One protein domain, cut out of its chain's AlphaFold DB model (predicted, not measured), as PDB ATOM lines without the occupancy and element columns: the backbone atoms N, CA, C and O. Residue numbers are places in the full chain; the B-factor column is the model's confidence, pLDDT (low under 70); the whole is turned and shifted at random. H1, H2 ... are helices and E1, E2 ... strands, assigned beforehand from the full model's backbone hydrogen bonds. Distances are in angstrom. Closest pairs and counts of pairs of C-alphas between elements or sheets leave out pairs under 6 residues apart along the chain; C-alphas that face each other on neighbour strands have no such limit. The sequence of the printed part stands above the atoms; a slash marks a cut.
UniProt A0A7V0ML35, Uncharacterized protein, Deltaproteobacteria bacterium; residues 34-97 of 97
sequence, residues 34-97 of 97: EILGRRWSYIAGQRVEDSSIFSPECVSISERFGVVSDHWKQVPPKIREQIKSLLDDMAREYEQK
ATOM      1  N   GLU A  34      16.008   7.390 103.162       88.81
ATOM      2  CA  GLU A  34      16.072   7.550 101.714       88.81
ATOM      3  C   GLU A  34      16.771   6.329 101.108       88.81
ATOM      4  O   GLU A  34      17.840   5.915 101.561       88.81
ATOM      5  N   ILE A  35      16.173   5.750 100.076       88.31
ATOM      6  CA  ILE A  35      16.716   4.635  99.312       88.31
ATOM      7  C   ILE A  35      17.483   5.222  98.124       88.31
ATOM      8  O   ILE A  35      16.912   5.769  97.186       88.31
ATOM      9  N   LEU A  36      18.808   5.100  98.168       84.06
ATOM     10  CA  LEU A  36      19.725   5.515  97.108       84.06
ATOM     11  C   LEU A  36      20.281   4.259  96.427       84.06
ATOM     12  O   LEU A  36      21.350   3.741  96.780       84.06
ATOM     13  N   GLY A  37      19.508   3.721  95.484       83.19
ATOM     14  CA  GLY A  37      19.792   2.447  94.825       83.19
ATOM     15  C   GLY A  37      19.725   1.278  95.812       83.19
ATOM     16  O   GLY A  37      18.647   0.827  96.174       83.19
ATOM     17  N   ARG A  38      20.885   0.779  96.263       81.62
ATOM     18  CA  ARG A  38      20.977  -0.312  97.261       81.62
ATOM     19  C   ARG A  38      21.239   0.172  98.688       81.62
ATOM     20  O   ARG A  38      21.332  -0.643  99.600       81.62
ATOM     21  N   ARG A  39      21.436   1.478  98.888       83.81
ATOM     22  CA  ARG A  39      21.800   2.056 100.188       83.81
ATOM     23  C   ARG A  39      20.594   2.708 100.836       83.81
ATOM     24  O   ARG A  39      19.856   3.420 100.171       83.81
ATOM     25  N   TRP A  40      20.440   2.476 102.132       87.50
ATOM     26  CA  TRP A  40      19.384   3.053 102.952       87.50
ATOM     27  C   TRP A  40      20.031   4.134 103.818       87.50
ATOM     28  O   TRP A  40      20.840   3.835 104.696       87.50
ATOM     29  N   SER A  41      19.741   5.393 103.512       85.25
ATOM     30  CA  SER A  41      20.306   6.569 104.170       85.25
ATOM     31  C   SER A  41      19.332   7.106 105.207       85.25
ATOM     32  O   SER A  41      18.194   7.418 104.887       85.25
ATOM     33  N   TYR A  42      19.775   7.250 106.451       87.31
ATOM     34  CA  TYR A  42      18.948   7.796 107.526       87.31
ATOM     35  C   TYR A  42      18.524   9.250 107.261       87.31
ATOM     36  O   TYR A  42      19.375  10.097 106.997       87.31
ATOM     37  N   ILE A  43      17.228   9.540 107.413       86.56
ATOM     38  CA  ILE A  43      16.664  10.897 107.351       86.56
ATOM     39  C   ILE A  43      16.294  11.374 108.758       86.56
ATOM     40  O   ILE A  43      16.807  12.382 109.243       86.56
ATOM     41  N   ALA A  44      15.379  10.659 109.414       86.44
ATOM     42  CA  ALA A  44      14.721  11.115 110.634       86.44
ATOM     43  C   ALA A  44      14.218   9.937 111.470       86.44
ATOM     44  O   ALA A  44      13.995   8.842 110.963       86.44
ATOM     45  N   GLY A  45      14.005  10.165 112.760       83.81
ATOM     46  CA  GLY A  45      13.568   9.138 113.698       83.81
ATOM     47  C   GLY A  45      14.267   9.268 115.043       83.81
ATOM     48  O   GLY A  45      15.069  10.171 115.276       83.81
ATOM     49  N   GLN A  46      13.946   8.367 115.962       72.94
ATOM     50  CA  GLN A  46      14.567   8.368 117.279       72.94
ATOM     51  C   GLN A  46      15.670   7.315 117.308       72.94
ATOM     52  O   GLN A  46      15.370   6.130 117.413       72.94
ATOM     53  N   ARG A  47      16.944   7.712 117.193       64.31
ATOM     54  CA  ARG A  47      18.063   6.788 117.451       64.31
ATOM     55  C   ARG A  47      17.938   6.305 118.895       64.31
ATOM     56  O   ARG A  47      17.904   7.125 119.807       64.31
ATOM     57  N   VAL A  48      17.772   5.001 119.084       58.28
ATOM     58  CA  VAL A  48      17.725   4.393 120.415       58.28
ATOM     59  C   VAL A  48      19.109   3.826 120.688       58.28
ATOM     60  O   VAL A  48      19.633   3.087 119.857       58.28
ATOM     61  N   GLU A  49      19.695   4.186 121.826       55.47
ATOM     62  CA  GLU A  49      21.000   3.680 122.271       55.47
ATOM     63  C   GLU A  49      20.978   2.147 122.481       55.47
ATOM     64  O   GLU A  49      21.974   1.480 122.224       55.47
ATOM     65  N   ASP A  50      19.805   1.571 122.768       51.41
ATOM     66  CA  ASP A  50      19.548   0.131 122.959       51.41
ATOM     67  C   ASP A  50      19.040  -0.617 121.704       51.41
ATOM     68  O   ASP A  50      18.301  -1.599 121.791       51.41
ATOM     69  N   SER A  51      19.413  -0.178 120.498       50.91
ATOM     70  CA  SER A  51      18.984  -0.826 119.236       50.91
ATOM     71  C   SER A  51      19.432  -2.292 119.052       50.91
ATOM     72  O   SER A  51      19.018  -2.945 118.097       50.91
ATOM     73  N   SER A  52      20.233  -2.833 119.972       50.88
ATOM     74  CA  SER A  52      20.900  -4.137 119.872       50.88
ATOM     75  C   SER A  52      19.990  -5.365 120.022       50.88
ATOM     76  O   SER A  52      20.459  -6.478 119.800       50.88
ATOM     77  N   ILE A  53      18.719  -5.207 120.415       54.12
ATOM     78  CA  ILE A  53      17.863  -6.351 120.796       54.12
ATOM     79  C   ILE A  53      16.917  -6.804 119.667       54.12
ATOM     80  O   ILE A  53      16.474  -7.951 119.662       54.12
ATOM     81  N   PHE A  54      16.632  -5.959 118.672       58.53
ATOM     82  CA  PHE A  54      15.631  -6.263 117.643       58.53
ATOM     83  C   PHE A  54      16.249  -6.329 116.252       58.53
ATOM     84  O   PHE A  54      17.107  -5.520 115.920       58.53
ATOM     85  N   SER A  55      15.799  -7.284 115.433       68.44
ATOM     86  CA  SER A  55      16.115  -7.329 114.002       68.44
ATOM     87  C   SER A  55      15.229  -6.307 113.291       68.44
ATOM     88  O   SER A  55      14.039  -6.578 113.128       68.44
ATOM     89  N   PRO A  56      15.747  -5.125 112.913       76.50
ATOM     90  CA  PRO A  56      14.909  -4.103 112.317       76.50
ATOM     91  C   PRO A  56      14.396  -4.559 110.946       76.50
ATOM     92  O   PRO A  56      15.157  -5.025 110.096       76.50
ATOM     93  N   GLU A  57      13.099  -4.399 110.721       84.44
ATOM     94  CA  GLU A  57      12.445  -4.618 109.439       84.44
ATOM     95  C   GLU A  57      12.642  -3.385 108.549       84.44
ATOM     96  O   GLU A  57      12.214  -2.278 108.884       84.44
ATOM     97  N   CYS A  58      13.271  -3.586 107.394       86.38
ATOM     98  CA  CYS A  58      13.382  -2.589 106.335       86.38
ATOM     99  C   CYS A  58      12.182  -2.713 105.390       86.38
ATOM    100  O   CYS A  58      12.002  -3.736 104.731       86.38
ATOM    101  N   VAL A  59      11.371  -1.663 105.304       89.31
ATOM    102  CA  VAL A  59      10.147  -1.617 104.502       89.31
ATOM    103  C   VAL A  59      10.275  -0.514 103.467       89.31
ATOM    104  O   VAL A  59      10.357   0.664 103.812       89.31
ATOM    105  N   SER A  60      10.288  -0.882 102.187       89.69
ATOM    106  CA  SER A  60      10.198   0.097 101.109       89.69
ATOM    107  C   SER A  60       8.777   0.649 101.054       89.69
ATOM    108  O   SER A  60       7.797  -0.097 101.010       89.69
ATOM    109  N   ILE A  61       8.663   1.973 101.095       87.62
ATOM    110  CA  ILE A  61       7.382   2.675 100.970       87.62
ATOM    111  C   ILE A  61       7.198   3.161  99.529       87.62
ATOM    112  O   ILE A  61       6.099   3.071  98.982       87.62
ATOM    113  N   SER A  62       8.288   3.623  98.917       84.69
ATOM    114  CA  SER A  62       8.410   3.985  97.506       84.69
ATOM    115  C   SER A  62       9.793   3.576  96.978       84.69
ATOM    116  O   SER A  62      10.586   2.973  97.704       84.69
ATOM    117  N   GLU A  63      10.102   3.895  95.718       83.69
ATOM    118  CA  GLU A  63      11.434   3.651  95.139       83.69
ATOM    119  C   GLU A  63      12.536   4.459  95.835       83.69
ATOM    120  O   GLU A  63      13.678   4.008  95.921       83.69
ATOM    121  N   ARG A  64      12.185   5.641  96.360       85.25
ATOM    122  CA  ARG A  64      13.129   6.587  96.962       85.25
ATOM    123  C   ARG A  64      13.041   6.651  98.481       85.25
ATOM    124  O   ARG A  64      13.991   7.102  99.108       85.25
ATOM    125  N   PHE A  65      11.958   6.174  99.093       89.88
ATOM    126  CA  PHE A  65      11.777   6.231 100.543       89.88
ATOM    127  C   PHE A  65      11.422   4.893 101.161       89.88
ATOM    128  O   PHE A  65      10.656   4.090 100.627       89.88
ATOM    129  N   GLY A  66      11.957   4.692 102.357       90.44
ATOM    130  CA  GLY A  66      11.697   3.527 103.171       90.44
ATOM    131  C   GLY A  66      11.541   3.887 104.636       90.44
ATOM    132  O   GLY A  66      11.824   4.998 105.090       90.44
ATOM    133  N   VAL A  67      11.096   2.893 105.382       90.44
ATOM    134  CA  VAL A  67      11.018   2.923 106.829       90.44
ATOM    135  C   VAL A  67      11.786   1.732 107.368       90.44
ATOM    136  O   VAL A  67      11.690   0.628 106.845       90.44
ATOM    137  N   VAL A  68      12.536   1.958 108.432       88.69
ATOM    138  CA  VAL A  68      13.132   0.911 109.248       88.69
ATOM    139  C   VAL A  68      12.388   0.901 110.579       88.69
ATOM    140  O   VAL A  68      12.183   1.959 111.176       88.69
ATOM    141  N   SER A  69      11.942  -0.263 111.038       87.31
ATOM    142  CA  SER A  69      11.178  -0.384 112.282       87.31
ATOM    143  C   SER A  69      11.449  -1.709 112.979       87.31
ATOM    144  O   SER A  69      11.649  -2.715 112.317       87.31
ATOM    145  N   ASP A  70      11.438  -1.737 114.310       85.56
ATOM    146  CA  ASP A  70      11.565  -2.979 115.084       85.56
ATOM    147  C   ASP A  70      10.305  -3.856 115.018       85.56
ATOM    148  O   ASP A  70      10.402  -5.073 115.136       85.56
ATOM    149  N   HIS A  71       9.129  -3.257 114.803       85.81
ATOM    150  CA  HIS A  71       7.852  -3.970 114.768       85.81
ATOM    151  C   HIS A  71       6.862  -3.307 113.801       85.81
ATOM    152  O   HIS A  71       5.785  -2.847 114.200       85.81
ATOM    153  N   TRP A  72       7.186  -3.266 112.505       86.12
ATOM    154  CA  TRP A  72       6.375  -2.535 111.521       86.12
ATOM    155  C   TRP A  72       4.925  -3.028 111.463       86.12
ATOM    156  O   TRP A  72       3.982  -2.245 111.320       86.12
ATOM    157  N   LYS A  73       4.725  -4.339 111.626       85.00
ATOM    158  CA  LYS A  73       3.396  -4.967 111.601       85.00
ATOM    159  C   LYS A  73       2.480  -4.508 112.741       85.00
ATOM    160  O   LYS A  73       1.264  -4.558 112.566       85.00
ATOM    161  N   GLN A  74       3.039  -4.037 113.861       85.69
ATOM    162  CA  GLN A  74       2.271  -3.503 114.993       85.69
ATOM    163  C   GLN A  74       1.750  -2.083 114.735       85.69
ATOM    164  O   GLN A  74       0.784  -1.652 115.366       85.69
ATOM    165  N   VAL A  75       2.339  -1.353 113.783       85.62
ATOM    166  CA  VAL A  75       1.838  -0.033 113.392       85.62
ATOM    167  C   VAL A  75       0.467  -0.205 112.718       85.62
ATOM    168  O   VAL A  75       0.338  -0.991 111.770       85.62
ATOM    169  N   PRO A  76      -0.589   0.511 113.145       88.06
ATOM    170  CA  PRO A  76      -1.905   0.370 112.531       88.06
ATOM    171  C   PRO A  76      -1.894   0.727 111.037       88.06
ATOM    172  O   PRO A  76      -1.190   1.666 110.654       88.06
ATOM    173  N   PRO A  77      -2.698   0.052 110.191       88.62
ATOM    174  CA  PRO A  77      -2.757   0.324 108.750       88.62
ATOM    175  C   PRO A  77      -2.979   1.805 108.427       88.62
ATOM    176  O   PRO A  77      -2.218   2.376 107.657       88.62
ATOM    177  N   LYS A  78      -3.899   2.465 109.142       88.19
ATOM    178  CA  LYS A  78      -4.186   3.901 108.987       88.19
ATOM    179  C   LYS A  78      -2.951   4.794 109.175       88.19
ATOM    180  O   LYS A  78      -2.805   5.802 108.495       88.19
ATOM    181  N   ILE A  79      -2.062   4.442 110.106       87.75
ATOM    182  CA  ILE A  79      -0.822   5.193 110.349       87.75
ATOM    183  C   ILE A  79       0.215   4.878 109.270       87.75
ATOM    184  O   ILE A  79       0.899   5.782 108.802       87.75
ATOM    185  N   ARG A  80       0.299   3.618 108.824       88.81
ATOM    186  CA  ARG A  80       1.161   3.229 107.698       88.81
ATOM    187  C   ARG A  80       0.770   3.955 106.411       88.81
ATOM    188  O   ARG A  80       1.646   4.423 105.692       88.81
ATOM    189  N   GLU A  81      -0.526   4.114 106.161       88.94
ATOM    190  CA  GLU A  81      -1.045   4.903 105.040       88.94
ATOM    191  C   GLU A  81      -0.700   6.389 105.171       88.94
ATOM    192  O   GLU A  81      -0.266   6.993 104.196       88.94
ATOM    193  N   GLN A  82      -0.805   6.973 106.371       87.62
ATOM    194  CA  GLN A  82      -0.371   8.357 106.611       87.62
ATOM    195  C   GLN A  82       1.126   8.550 106.349       87.62
ATOM    196  O   GLN A  82       1.511   9.518 105.699       87.62
ATOM    197  N   ILE A  83       1.965   7.622 106.818       87.94
ATOM    198  CA  ILE A  83       3.406   7.623 106.538       87.94
ATOM    199  C   ILE A  83       3.655   7.557 105.031       87.94
ATOM    200  O   ILE A  83       4.441   8.342 104.508       87.94
ATOM    201  N   LYS A  84       2.970   6.646 104.332       88.12
ATOM    202  CA  LYS A  84       3.094   6.508 102.881       88.12
ATOM    203  C   LYS A  84       2.705   7.794 102.159       88.12
ATOM    204  O   LYS A  84       3.456   8.242 101.306       88.12
ATOM    205  N   SER A  85       1.579   8.398 102.532       87.50
ATOM    206  CA  SER A  85       1.110   9.648 101.933       87.50
ATOM    207  C   SER A  85       2.088  10.799 102.159       87.50
ATOM    208  O   SER A  85       2.318  11.566 101.236       87.50
ATOM    209  N   LEU A  86       2.670  10.914 103.357       85.38
ATOM    210  CA  LEU A  86       3.672  11.941 103.653       85.38
ATOM    211  C   LEU A  86       4.934  11.754 102.808       85.38
ATOM    212  O   LEU A  86       5.438  12.717 102.250       85.38
ATOM    213  N   LEU A  87       5.434  10.522 102.695       85.12
ATOM    214  CA  LEU A  87       6.634  10.239 101.905       85.12
ATOM    215  C   LEU A  87       6.402  10.402 100.394       85.12
ATOM    216  O   LEU A  87       7.327  10.789  99.689       85.12
ATOM    217  N   ASP A  88       5.193  10.121  99.899       85.25
ATOM    218  CA  ASP A  88       4.814  10.358  98.497       85.25
ATOM    219  C   ASP A  88       4.758  11.856  98.172       85.25
ATOM    220  O   ASP A  88       5.301  12.284  97.157       85.25
ATOM    221  N   ASP A  89       4.168  12.658  99.063       83.81
ATOM    222  CA  ASP A  89       4.105  14.120  98.934       83.81
ATOM    223  C   ASP A  89       5.518  14.718  98.870       83.81
ATOM    224  O   ASP A  89       5.858  15.429  97.925       83.81
ATOM    225  N   MET A  90       6.389  14.287  99.787       79.31
ATOM    226  CA  MET A  90       7.799  14.673  99.784       79.31
ATOM    227  C   MET A  90       8.498  14.245  98.487       79.31
ATOM    228  O   MET A  90       9.211  15.044  97.892       79.31
ATOM    229  N   ALA A  91       8.286  13.015  98.000       78.00
ATOM    230  CA  ALA A  91       8.897  12.540  96.751       78.00
ATOM    231  C   ALA A  91       8.570  13.440  95.554       78.00
ATOM    232  O   ALA A  91       9.468  13.777  94.780       78.00
ATOM    233  N   ARG A  92       7.315  13.888  95.452       80.12
ATOM    234  CA  ARG A  92       6.860  14.795  94.389       80.12
ATOM    235  C   ARG A  92       7.511  16.172  94.471       80.12
ATOM    236  O   ARG A  92       7.786  16.771  93.433       80.12
ATOM    237  N   GLU A  93       7.760  16.684  95.677       74.25
ATOM    238  CA  GLU A  93       8.470  17.956  95.872       74.25
ATOM    239  C   GLU A  93       9.942  17.872  95.427       74.25
ATOM    240  O   GLU A  93      10.507  18.873  94.980       74.25
ATOM    241  N   TYR A  94      10.559  16.687  95.498       67.06
ATOM    242  CA  TYR A  94      11.930  16.461  95.024       67.06
ATOM    243  C   TYR A  94      12.056  16.301  93.517       67.06
ATOM    244  O   TYR A  94      13.058  16.736  92.966       67.06
ATOM    245  N   GLU A  95      11.101  15.657  92.847       62.50
ATOM    246  CA  GLU A  95      11.168  15.473  91.388       62.50
ATOM    247  C   GLU A  95      10.970  16.783  90.607       62.50
ATOM    248  O   GLU A  95      11.316  16.858  89.431       62.50
ATOM    249  N   GLN A  96      10.447  17.825  91.259       52.78
ATOM    250  CA  GLN A  96      10.277  19.160  90.679       52.78
ATOM    251  C   GLN A  96      11.421  20.143  91.001       52.78
ATOM    252  O   GLN A  96      11.343  21.303  90.592       52.78
ATOM    253  N   LYS A  97      12.468  19.710  91.719       48.09
ATOM    254  CA  LYS A  97      13.680  20.498  92.004       48.09
ATOM    255  C   LYS A  97      14.879  19.988  91.219       48.09
ATOM    256  O   LYS A  97      15.668  20.856  90.784       48.09
TER     257      LYS A  97
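Overview. This is residues 34 to 97 of the 97 residues of an uncharacterized protein of Deltaproteobacteria bacterium (UniProt A0A7V0ML35). The small antiparallel hairpin E3 and E4 makes the middle, with a second antiparallel hairpin, E1 and E2, on one side of E4 and helix H1 on the other. Residues 77 to 79 and 92 to 95 of H1 stick out. There are 64 residues printed, with four named strands, then one named helix: a mixed class, only just compact, close to loose, radius of gyration 12.7 A, spans 40 by 27 by 18 A.

Arrangement. Look first at the hairpin of E3, residues 57 to 60, and E4, residues 65 to 69: N 57 and O 69 are 2.7 A apart, within hydrogen-bond range. In the hairpin of E1, residues 34 to 36, and E2, residues 39 to 45, N 34 and O 41 are within range at 2.8 A. The closest C-alphas of E1 and E4 are those of Glu 34 and Phe 65, 4.6 A. For E4 and H1, residues 77 to 95, they are Phe 65 and Leu 87, 6.7 A. Every O i to N i+4 pair in H1 is within range.

Along the chain. Find C-alpha 34 at (16.072, 7.550, 101.714), where E1 begins, 6.2 A long; E2 spans 17.3 A, E3 9.8 A, E4 13.5 A. H1 runs 26.9 A to C-alpha 95 at (11.168, 15.473, 91.388).

Size, cuts and confidence. The C-alphas farthest apart, Ile 53 and Gln 96, are 40.2 A apart. The printed part has no cut; the link E2 to E3 is long. Residues 47 to 55 and 94 to 97 have pLDDT under 70.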